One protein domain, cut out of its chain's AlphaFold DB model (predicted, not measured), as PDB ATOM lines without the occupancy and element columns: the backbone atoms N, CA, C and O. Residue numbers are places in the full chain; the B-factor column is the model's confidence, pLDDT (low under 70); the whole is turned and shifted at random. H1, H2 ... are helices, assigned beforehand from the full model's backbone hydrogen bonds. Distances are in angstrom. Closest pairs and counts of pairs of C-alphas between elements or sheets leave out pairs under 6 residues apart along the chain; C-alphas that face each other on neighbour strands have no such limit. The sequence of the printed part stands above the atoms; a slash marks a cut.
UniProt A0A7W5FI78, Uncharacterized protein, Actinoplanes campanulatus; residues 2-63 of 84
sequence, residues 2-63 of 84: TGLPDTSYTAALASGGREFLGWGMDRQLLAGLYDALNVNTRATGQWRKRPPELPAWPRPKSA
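Overview. This is residues 2 to 63 of the 84 residues of an uncharacterized protein of Actinoplanes campanulatus (UniProt A0A7W5FI78). One long helix, H2, runs along the longer part of a flat shape; at its first end lies a small head of loops and the short helix H1, and beyond its last end the unnamed stretch 45 to 63 turns and folds back along it. Residues 44 to 49 stick out at the turn. The printed part has 62 residues with two named helices, H1 then H2, and no named strand; the class is all helix, though only 26 residues are in named elements. It is only just loose, close to extended, with a radius of gyration of the C-alphas of 15.6 A and spans of 51 by 26 by 12 A.

Along the chain. Find C-alpha 25 at (-10.512, -33.971, 11.438); from there H2, residues 25 to 44, runs 28.1 A to C-alpha 44 at (-31.153, -53.090, 10.566). Look back to C-alpha 9 at (-3.844, -25.387, 3.061) for H1, residues 9 to 14, 8.6 A long.

Arrangement. H2 and H1 are apart, joined by a short link of 10 residues. In both, every O i to N i+4 pair is within hydrogen-bond range.

Size, cuts and confidence. The C-alphas farthest apart, Thr 2 and Arg 48, are 53.0 A apart. The printed part has no cut. Look for pLDDT under 70 at residue 2 and residues 62 to 63.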
ATOM      1  N   THR A   2       2.816 -27.861  18.009       51.56
ATOM      2  CA  THR A   2       2.392 -26.690  17.218       51.56
ATOM      3  C   THR A   2       2.746 -26.940  15.760       51.56
ATOM      4  O   THR A   2       3.672 -26.351  15.213       51.56
ATOM      5  N   GLY A   3       2.045 -27.910  15.172       71.31
ATOM      6  CA  GLY A   3       1.929 -28.043  13.723       71.31
ATOM      7  C   GLY A   3       0.848 -27.097  13.203       71.31
ATOM      8  O   GLY A   3       0.044 -26.583  13.983       71.31
ATOM      9  N   LEU A   4       0.846 -26.839  11.893       74.25
ATOM     10  CA  LEU A   4      -0.210 -26.051  11.258       74.25
ATOM     11  C   LEU A   4      -1.590 -26.653  11.595       74.25
ATOM     12  O   LEU A   4      -1.700 -27.877  11.648       74.25
ATOM     13  N   PRO A   5      -2.636 -25.828  11.783       81.44
ATOM     14  CA  PRO A   5      -3.991 -26.319  12.020       81.44
ATOM     15  C   PRO A   5      -4.435 -27.336  10.961       81.44
ATOM     16  O   PRO A   5      -4.158 -27.139   9.778       81.44
ATOM     17  N   ASP A   6      -5.198 -28.357  11.348       77.00
ATOM     18  CA  ASP A   6      -5.673 -29.421  10.440       77.00
ATOM     19  C   ASP A   6      -6.583 -28.912   9.306       77.00
ATOM     20  O   ASP A   6      -6.835 -29.608   8.329       77.00
ATOM     21  N   THR A   7      -7.075 -27.678   9.410       80.94
ATOM     22  CA  THR A   7      -7.846 -26.986   8.368       80.94
ATOM     23  C   THR A   7      -6.976 -26.214   7.371       80.94
ATOM     24  O   THR A   7      -7.514 -25.592   6.452       80.94
ATOM     25  N   SER A   8      -5.656 -26.192   7.569       80.12
ATOM     26  CA  SER A   8      -4.710 -25.400   6.778       80.12
ATOM     27  C   SER A   8      -4.569 -25.917   5.352       80.12
ATOM     28  O   SER A   8      -4.824 -27.083   5.052       80.12
ATOM     29  N   TYR A   9      -4.060 -25.058   4.470       78.31
ATOM     30  CA  TYR A   9      -3.844 -25.387   3.061       78.31
ATOM     31  C   TYR A   9      -2.919 -26.594   2.856       78.31
ATOM     32  O   TYR A   9      -3.179 -27.429   1.996       78.31
ATOM     33  N   THR A  10      -1.890 -26.736   3.694       79.75
ATOM     34  CA  THR A  10      -0.982 -27.892   3.674       79.75
ATOM     35  C   THR A  10      -1.704 -29.198   4.013       79.75
ATOM     36  O   THR A  10      -1.517 -30.197   3.323       79.75
ATOM     37  N   ALA A  11      -2.572 -29.183   5.029       79.12
ATOM     38  CA  ALA A  11      -3.366 -30.345   5.424       79.12
ATOM     39  C   ALA A  11      -4.416 -30.704   4.358       79.12
ATOM     40  O   ALA A  11      -4.629 -31.880   4.063       79.12
ATOM     41  N   ALA A  12      -5.009 -29.702   3.707       79.88
ATOM     42  CA  ALA A  12      -5.942 -29.900   2.601       79.88
ATOM     43  C   ALA A  12      -5.272 -30.549   1.378       79.88
ATOM     44  O   ALA A  12      -5.788 -31.516   0.817       79.88
ATOM     45  N   LEU A  13      -4.081 -30.069   1.004       78.38
ATOM     46  CA  LEU A  13      -3.282 -30.645  -0.081       78.38
ATOM     47  C   LEU A  13      -2.913 -32.105   0.196       78.38
ATOM     48  O   LEU A  13      -3.079 -32.945  -0.684       78.38
ATOM     49  N   ALA A  14      -2.484 -32.415   1.422       78.25
ATOM     50  CA  ALA A  14      -2.209 -33.788   1.840       78.25
ATOM     51  C   ALA A  14      -3.465 -34.682   1.810       78.25
ATOM     52  O   ALA A  14      -3.372 -35.867   1.502       78.25
ATOM     53  N   SER A  15      -4.641 -34.111   2.085       72.88
ATOM     54  CA  SER A  15      -5.926 -34.825   2.128       72.88
ATOM     55  C   SER A  15      -6.568 -35.052   0.755       72.88
ATOM     56  O   SER A  15      -7.598 -35.720   0.672       72.88
ATOM     57  N   GLY A  16      -5.972 -34.534  -0.323       72.69
ATOM     58  CA  GLY A  16      -6.407 -34.833  -1.688       72.69
ATOM     59  C   GLY A  16      -6.916 -33.648  -2.500       72.69
ATOM     60  O   GLY A  16      -7.500 -33.886  -3.554       72.69
ATOM     61  N   GLY A  17      -6.690 -32.405  -2.058       79.06
ATOM     62  CA  GLY A  17      -6.891 -31.228  -2.904       79.06
ATOM     63  C   GLY A  17      -7.331 -29.969  -2.165       79.06
ATOM     64  O   GLY A  17      -7.604 -29.961  -0.965       79.06
ATOM     65  N   ARG A  18      -7.424 -28.864  -2.907       78.31
ATOM     66  CA  ARG A  18      -7.809 -27.546  -2.373       78.31
ATOM     67  C   ARG A  18      -9.260 -27.515  -1.876       78.31
ATOM     68  O   ARG A  18      -9.605 -26.711  -1.020       78.31
ATOM     69  N   GLU A  19     -10.094 -28.413  -2.374       78.69
ATOM     70  CA  GLU A  19     -11.465 -28.656  -1.939       78.69
ATOM     71  C   GLU A  19     -11.576 -29.156  -0.487       78.69
ATOM     72  O   GLU A  19     -12.639 -29.021   0.113       78.69
ATOM     73  N   PHE A  20     -10.488 -29.664   0.105       80.44
ATOM     74  CA  PHE A  20     -10.424 -30.049   1.521       80.44
ATOM     75  C   PHE A  20      -9.967 -28.901   2.437       80.44
ATOM     76  O   PHE A  20      -9.753 -29.100   3.633       80.44
ATOM     77  N   LEU A  21      -9.815 -27.681   1.913       80.56
ATOM     78  CA  LEU A  21      -9.487 -26.516   2.730       80.56
ATOM     79  C   LEU A  21     -10.618 -26.236   3.728       80.56
ATOM     80  O   LEU A  21     -11.782 -26.133   3.345       80.56
ATOM     81  N   GLY A  22     -10.289 -26.127   5.016       79.81
ATOM     82  CA  GLY A  22     -11.304 -26.005   6.069       79.81
ATOM     83  C   GLY A  22     -11.975 -27.326   6.472       79.81
ATOM     84  O   GLY A  22     -12.800 -27.336   7.385       79.81
ATOM     85  N   TRP A  23     -11.622 -28.445   5.833       82.56
ATOM     86  CA  TRP A  23     -12.088 -29.786   6.190       82.56
ATOM     87  C   TRP A  23     -11.117 -30.440   7.176       82.56
ATOM     88  O   TRP A  23     -10.261 -31.238   6.811       82.56
ATOM     89  N   GLY A  24     -11.247 -30.054   8.444       81.81
ATOM     90  CA  GLY A  24     -10.468 -30.639   9.534       81.81
ATOM     91  C   GLY A  24     -10.951 -32.035   9.943       81.81
ATOM     92  O   GLY A  24     -11.979 -32.527   9.467       81.81
ATOM     93  N   MET A  25     -10.228 -32.637  10.891       81.19
ATOM     94  CA  MET A  25     -10.512 -33.971  11.438       81.19
ATOM     95  C   MET A  25     -11.960 -34.121  11.933       81.19
ATOM     96  O   MET A  25     -12.607 -35.121  11.640       81.19
ATOM     97  N   ASP A  26     -12.506 -33.108  12.610       84.19
ATOM     98  CA  ASP A  26     -13.889 -33.115  13.108       84.19
ATOM     99  C   ASP A  26     -14.923 -33.330  11.986       84.19
ATOM    100  O   ASP A  26     -15.790 -34.198  12.074       84.19
ATOM    101  N   ARG A  27     -14.770 -32.628  10.853       85.38
ATOM    102  CA  ARG A  27     -15.681 -32.771   9.705       85.38
ATOM    103  C   ARG A  27     -15.546 -34.127   9.019       85.38
ATOM    104  O   ARG A  27     -16.545 -34.661   8.540       85.38
ATOM    105  N   GLN A  28     -14.336 -34.688   8.987       83.69
ATOM    106  CA  GLN A  28     -14.093 -36.037   8.471       83.69
ATOM    107  C   GLN A  28     -14.762 -37.096   9.360       83.69
ATOM    108  O   GLN A  28     -15.422 -38.004   8.852       83.69
ATOM    109  N   LEU A  29     -14.640 -36.950  10.682       86.62
ATOM    110  CA  LEU A  29     -15.251 -37.845  11.662       86.62
ATOM    111  C   LEU A  29     -16.779 -37.777  11.623       86.62
ATOM    112  O   LEU A  29     -17.422 -38.823  11.580       86.62
ATOM    113  N   LEU A  30     -17.366 -36.577  11.562       88.75
ATOM    114  CA  LEU A  30     -18.816 -36.405  11.426       88.75
ATOM    115  C   LEU A  30     -19.350 -37.042  10.141       88.75
ATOM    116  O   LEU A  30     -20.360 -37.741  10.180       88.75
ATOM    117  N   ALA A  31     -18.649 -36.858   9.017       87.38
ATOM    118  CA  ALA A  31     -19.019 -37.497   7.759       87.38
ATOM    119  C   ALA A  31     -18.982 -39.032   7.874       87.38
ATOM    120  O   ALA A  31     -19.923 -39.700   7.453       87.38
ATOM    121  N   GLY A  32     -17.929 -39.588   8.482       86.38
ATOM    122  CA  GLY A  32     -17.798 -41.030   8.700       86.38
ATOM    123  C   GLY A  32     -18.856 -41.597   9.646       86.38
ATOM    124  O   GLY A  32     -19.423 -42.652   9.369       86.38
ATOM    125  N   LEU A  33     -19.168 -40.885  10.731       91.12
ATOM    126  CA  LEU A  33     -20.217 -41.273  11.671       91.12
ATOM    127  C   LEU A  33     -21.587 -41.281  10.992       91.12
ATOM    128  O   LEU A  33     -22.349 -42.231  11.145       91.12
ATOM    129  N   TYR A  34     -21.882 -40.245  10.214       90.06
ATOM    130  CA  TYR A  34     -23.128 -40.136   9.472       90.06
ATOM    131  C   TYR A  34     -23.261 -41.246   8.415       90.06
ATOM    132  O   TYR A  34     -24.308 -41.888   8.319       90.06
ATOM    133  N   ASP A  35     -22.186 -41.550   7.683       87.12
ATOM    134  CA  ASP A  35     -22.155 -42.668   6.734       87.12
ATOM    135  C   ASP A  35     -22.362 -44.021   7.449       87.12
ATOM    136  O   ASP A  35     -23.158 -44.847   6.995       87.12
ATOM    137  N   ALA A  36     -21.712 -44.242   8.597       88.00
ATOM    138  CA  ALA A  36     -21.857 -45.465   9.390       88.00
ATOM    139  C   ALA A  36     -23.278 -45.637   9.947       88.00
ATOM    140  O   ALA A  36     -23.845 -46.730   9.879       88.00
ATOM    141  N   LEU A  37     -23.878 -44.556  10.454       89.75
ATOM    142  CA  LEU A  37     -25.270 -44.549  10.896       89.75
ATOM    143  C   LEU A  37     -26.203 -44.898   9.740       89.75
ATOM    144  O   LEU A  37     -27.029 -45.793   9.888       89.75
ATOM    145  N   ASN A  38     -26.022 -44.281   8.573       88.31
ATOM    146  CA  ASN A  38     -26.855 -44.560   7.408       88.31
ATOM    147  C   ASN A  38     -26.767 -46.022   6.960       88.31
ATOM    148  O   ASN A  38     -27.791 -46.631   6.645       88.31
ATOM    149  N   VAL A  39     -25.566 -46.607   6.948       87.75
ATOM    150  CA  VAL A  39     -25.372 -48.028   6.626       87.75
ATOM    151  C   VAL A  39     -26.070 -48.918   7.650       87.75
ATOM    152  O   VAL A  39     -26.815 -49.817   7.257       87.75
ATOM    153  N   ASN A  40     -25.890 -48.648   8.945       88.88
ATOM    154  CA  ASN A  40     -26.523 -49.422  10.008       88.88
ATOM    155  C   ASN A  40     -28.048 -49.318   9.938       88.88
ATOM    156  O   ASN A  40     -28.719 -50.342   9.907       88.88
ATOM    157  N   THR A  41     -28.603 -48.112   9.801       87.12
ATOM    158  CA  THR A  41     -30.048 -47.890   9.650       87.12
ATOM    159  C   THR A  41     -30.596 -48.643   8.442       87.12
ATOM    160  O   THR A  41     -31.622 -49.318   8.533       87.12
ATOM    161  N   ARG A  42     -29.885 -48.594   7.311       84.75
ATOM    162  CA  ARG A  42     -30.258 -49.334   6.108       84.75
ATOM    163  C   ARG A  42     -30.261 -50.846   6.342       84.75
ATOM    164  O   ARG A  42     -31.165 -51.517   5.851       84.75
ATOM    165  N   ALA A  43     -29.271 -51.364   7.066       84.12
ATOM    166  CA  ALA A  43     -29.094 -52.790   7.315       84.12
ATOM    167  C   ALA A  43     -30.070 -53.351   8.361       84.12
ATOM    168  O   ALA A  43     -30.545 -54.471   8.200       84.12
ATOM    169  N   THR A  44     -30.376 -52.594   9.418       85.50
ATOM    170  CA  THR A  44     -31.153 -53.090  10.566       85.50
ATOM    171  C   THR A  44     -32.633 -52.716  10.528       85.50
ATOM    172  O   THR A  44     -33.421 -53.277  11.287       85.50
ATOM    173  N   GLY A  45     -33.041 -51.764   9.686       81.69
ATOM    174  CA  GLY A  45     -34.436 -51.336   9.610       81.69
ATOM    175  C   GLY A  45     -35.370 -52.425   9.066       81.69
ATOM    176  O   GLY A  45     -35.063 -53.098   8.081       81.69
ATOM    177  N   GLN A  46     -36.555 -52.572   9.668       80.62
ATOM    178  CA  GLN A  46     -37.637 -53.386   9.103       80.62
ATOM    179  C   GLN A  46     -38.298 -52.644   7.936       80.62
ATOM    180  O   GLN A  46     -39.342 -52.002   8.062       80.62
ATOM    181  N   TRP A  47     -37.668 -52.713   6.769       84.38
ATOM    182  CA  TRP A  47     -38.188 -52.092   5.560       84.38
ATOM    183  C   TRP A  47     -39.207 -53.012   4.888       84.38
ATOM    184  O   TRP A  47     -38.898 -54.145   4.536       84.38
ATOM    185  N   ARG A  48     -40.422 -52.513   4.630       76.38
ATOM    186  CA  ARG A  48     -41.477 -53.291   3.949       76.38
ATOM    187  C   ARG A  48     -41.143 -53.693   2.505       76.38
ATOM    188  O   ARG A  48     -41.741 -54.634   1.997       76.38
ATOM    189  N   LYS A  49     -40.262 -52.961   1.813       79.69
ATOM    190  CA  LYS A  49     -39.879 -53.246   0.414       79.69
ATOM    191  C   LYS A  49     -38.407 -52.965   0.145       79.69
ATOM    192  O   LYS A  49     -37.653 -53.872  -0.183       79.69
ATOM    193  N   ARG A  50     -38.003 -51.698   0.249       77.00
ATOM    194  CA  ARG A  50     -36.615 -51.267   0.080       77.00
ATOM    195  C   ARG A  50     -36.262 -50.236   1.144       77.00
ATOM    196  O   ARG A  50     -37.128 -49.428   1.487       77.00
ATOM    197  N   PRO A  51     -35.020 -50.256   1.640       80.88
ATOM    198  CA  PRO A  51     -34.532 -49.191   2.491       80.88
ATOM    199  C   PRO A  51     -34.573 -47.844   1.752       80.88
ATOM    200  O   PRO A  51     -34.270 -47.820   0.554       80.88
ATOM    201  N   PRO A  52     -34.916 -46.740   2.434       79.62
ATOM    202  CA  PRO A  52     -34.844 -45.405   1.858       79.62
ATOM    203  C   PRO A  52     -33.398 -45.040   1.496       79.62
ATOM    204  O   PRO A  52     -32.446 -45.458   2.160       79.62
ATOM    205  N   GLU A  53     -33.236 -44.248   0.437       77.75
ATOM    206  CA  GLU A  53     -31.949 -43.634   0.117       77.75
ATOM    207  C   GLU A  53     -31.710 -42.472   1.079       77.75
ATOM    208  O   GLU A  53     -32.338 -41.418   0.985       77.75
ATOM    209  N   LEU A  54     -30.823 -42.695   2.046       79.75
ATOM    210  CA  LEU A  54     -30.402 -41.661   2.980       79.75
ATOM    211  C   LEU A  54     -29.410 -40.732   2.262       79.75
ATOM    212  O   LEU A  54     -28.469 -41.228   1.629       79.75
ATOM    213  N   PRO A  55     -29.612 -39.402   2.313       79.06
ATOM    214  CA  PRO A  55     -28.731 -38.461   1.636       79.06
ATOM    215  C   PRO A  55     -27.338 -38.563   2.245       79.06
ATOM    216  O   PRO A  55     -27.228 -38.653   3.461       79.06
ATOM    217  N   ALA A  56     -26.291 -38.546   1.421       75.25
ATOM    218  CA  ALA A  56     -24.908 -38.576   1.895       75.25
ATOM    219  C   ALA A  56     -24.502 -37.229   2.508       75.25
ATOM    220  O   ALA A  56     -24.973 -36.172   2.077       75.25
ATOM    221  N   TRP A  57     -23.587 -37.260   3.479       78.19
ATOM    222  CA  TRP A  57     -23.025 -36.034   4.044       78.19
ATOM    223  C   TRP A  57     -22.309 -35.223   2.946       78.19
ATOM    224  O   TRP A  57     -21.624 -35.824   2.106       78.19
ATOM    225  N   PRO A  58     -22.430 -33.880   2.911       78.38
ATOM    226  CA  PRO A  58     -21.796 -33.050   1.888       78.38
ATOM    227  C   PRO A  58     -20.266 -33.088   2.018       78.38
ATOM    228  O   PRO A  58     -19.660 -32.278   2.714       78.38
ATOM    229  N   ARG A  59     -19.636 -34.052   1.341       79.69
ATOM    230  CA  ARG A  59     -18.182 -34.249   1.299       79.69
ATOM    231  C   ARG A  59     -17.570 -33.532   0.086       79.69
ATOM    232  O   ARG A  59     -18.147 -33.617  -1.005       79.69
ATOM    233  N   PRO A  60     -16.404 -32.872   0.223       78.38
ATOM    234  CA  PRO A  60     -15.642 -32.392  -0.920       78.38
ATOM    235  C   PRO A  60     -15.304 -33.577  -1.823       78.38
ATOM    236  O   PRO A  60     -14.831 -34.625  -1.379       78.38
ATOM    237  N   LYS A  61     -15.627 -33.438  -3.107       70.75
ATOM    238  CA  LYS A  61     -15.328 -34.452  -4.114       70.75
ATOM    239  C   LYS A  61     -13.991 -34.085  -4.727       70.75
ATOM    240  O   LYS A  61     -13.905 -33.031  -5.352       70.75
ATOM    241  N   SER A  62     -12.995 -34.958  -4.595       63.38
ATOM    242  CA  SER A  62     -11.761 -34.796  -5.357       63.38
ATOM    243  C   SER A  62     -12.090 -34.744  -6.841       63.38
ATOM    244  O   SER A  62     -12.716 -35.665  -7.379       63.38
ATOM    245  N   ALA A  63     -11.701 -33.652  -7.499       57.84
ATOM    246  CA  ALA A  63     -12.001 -33.421  -8.912       57.84
ATOM    247  C   ALA A  63     -11.336 -34.461  -9.834       57.84
ATOM    248  O   ALA A  63     -11.736 -34.624 -10.985       57.84
TER     249      ALA A  63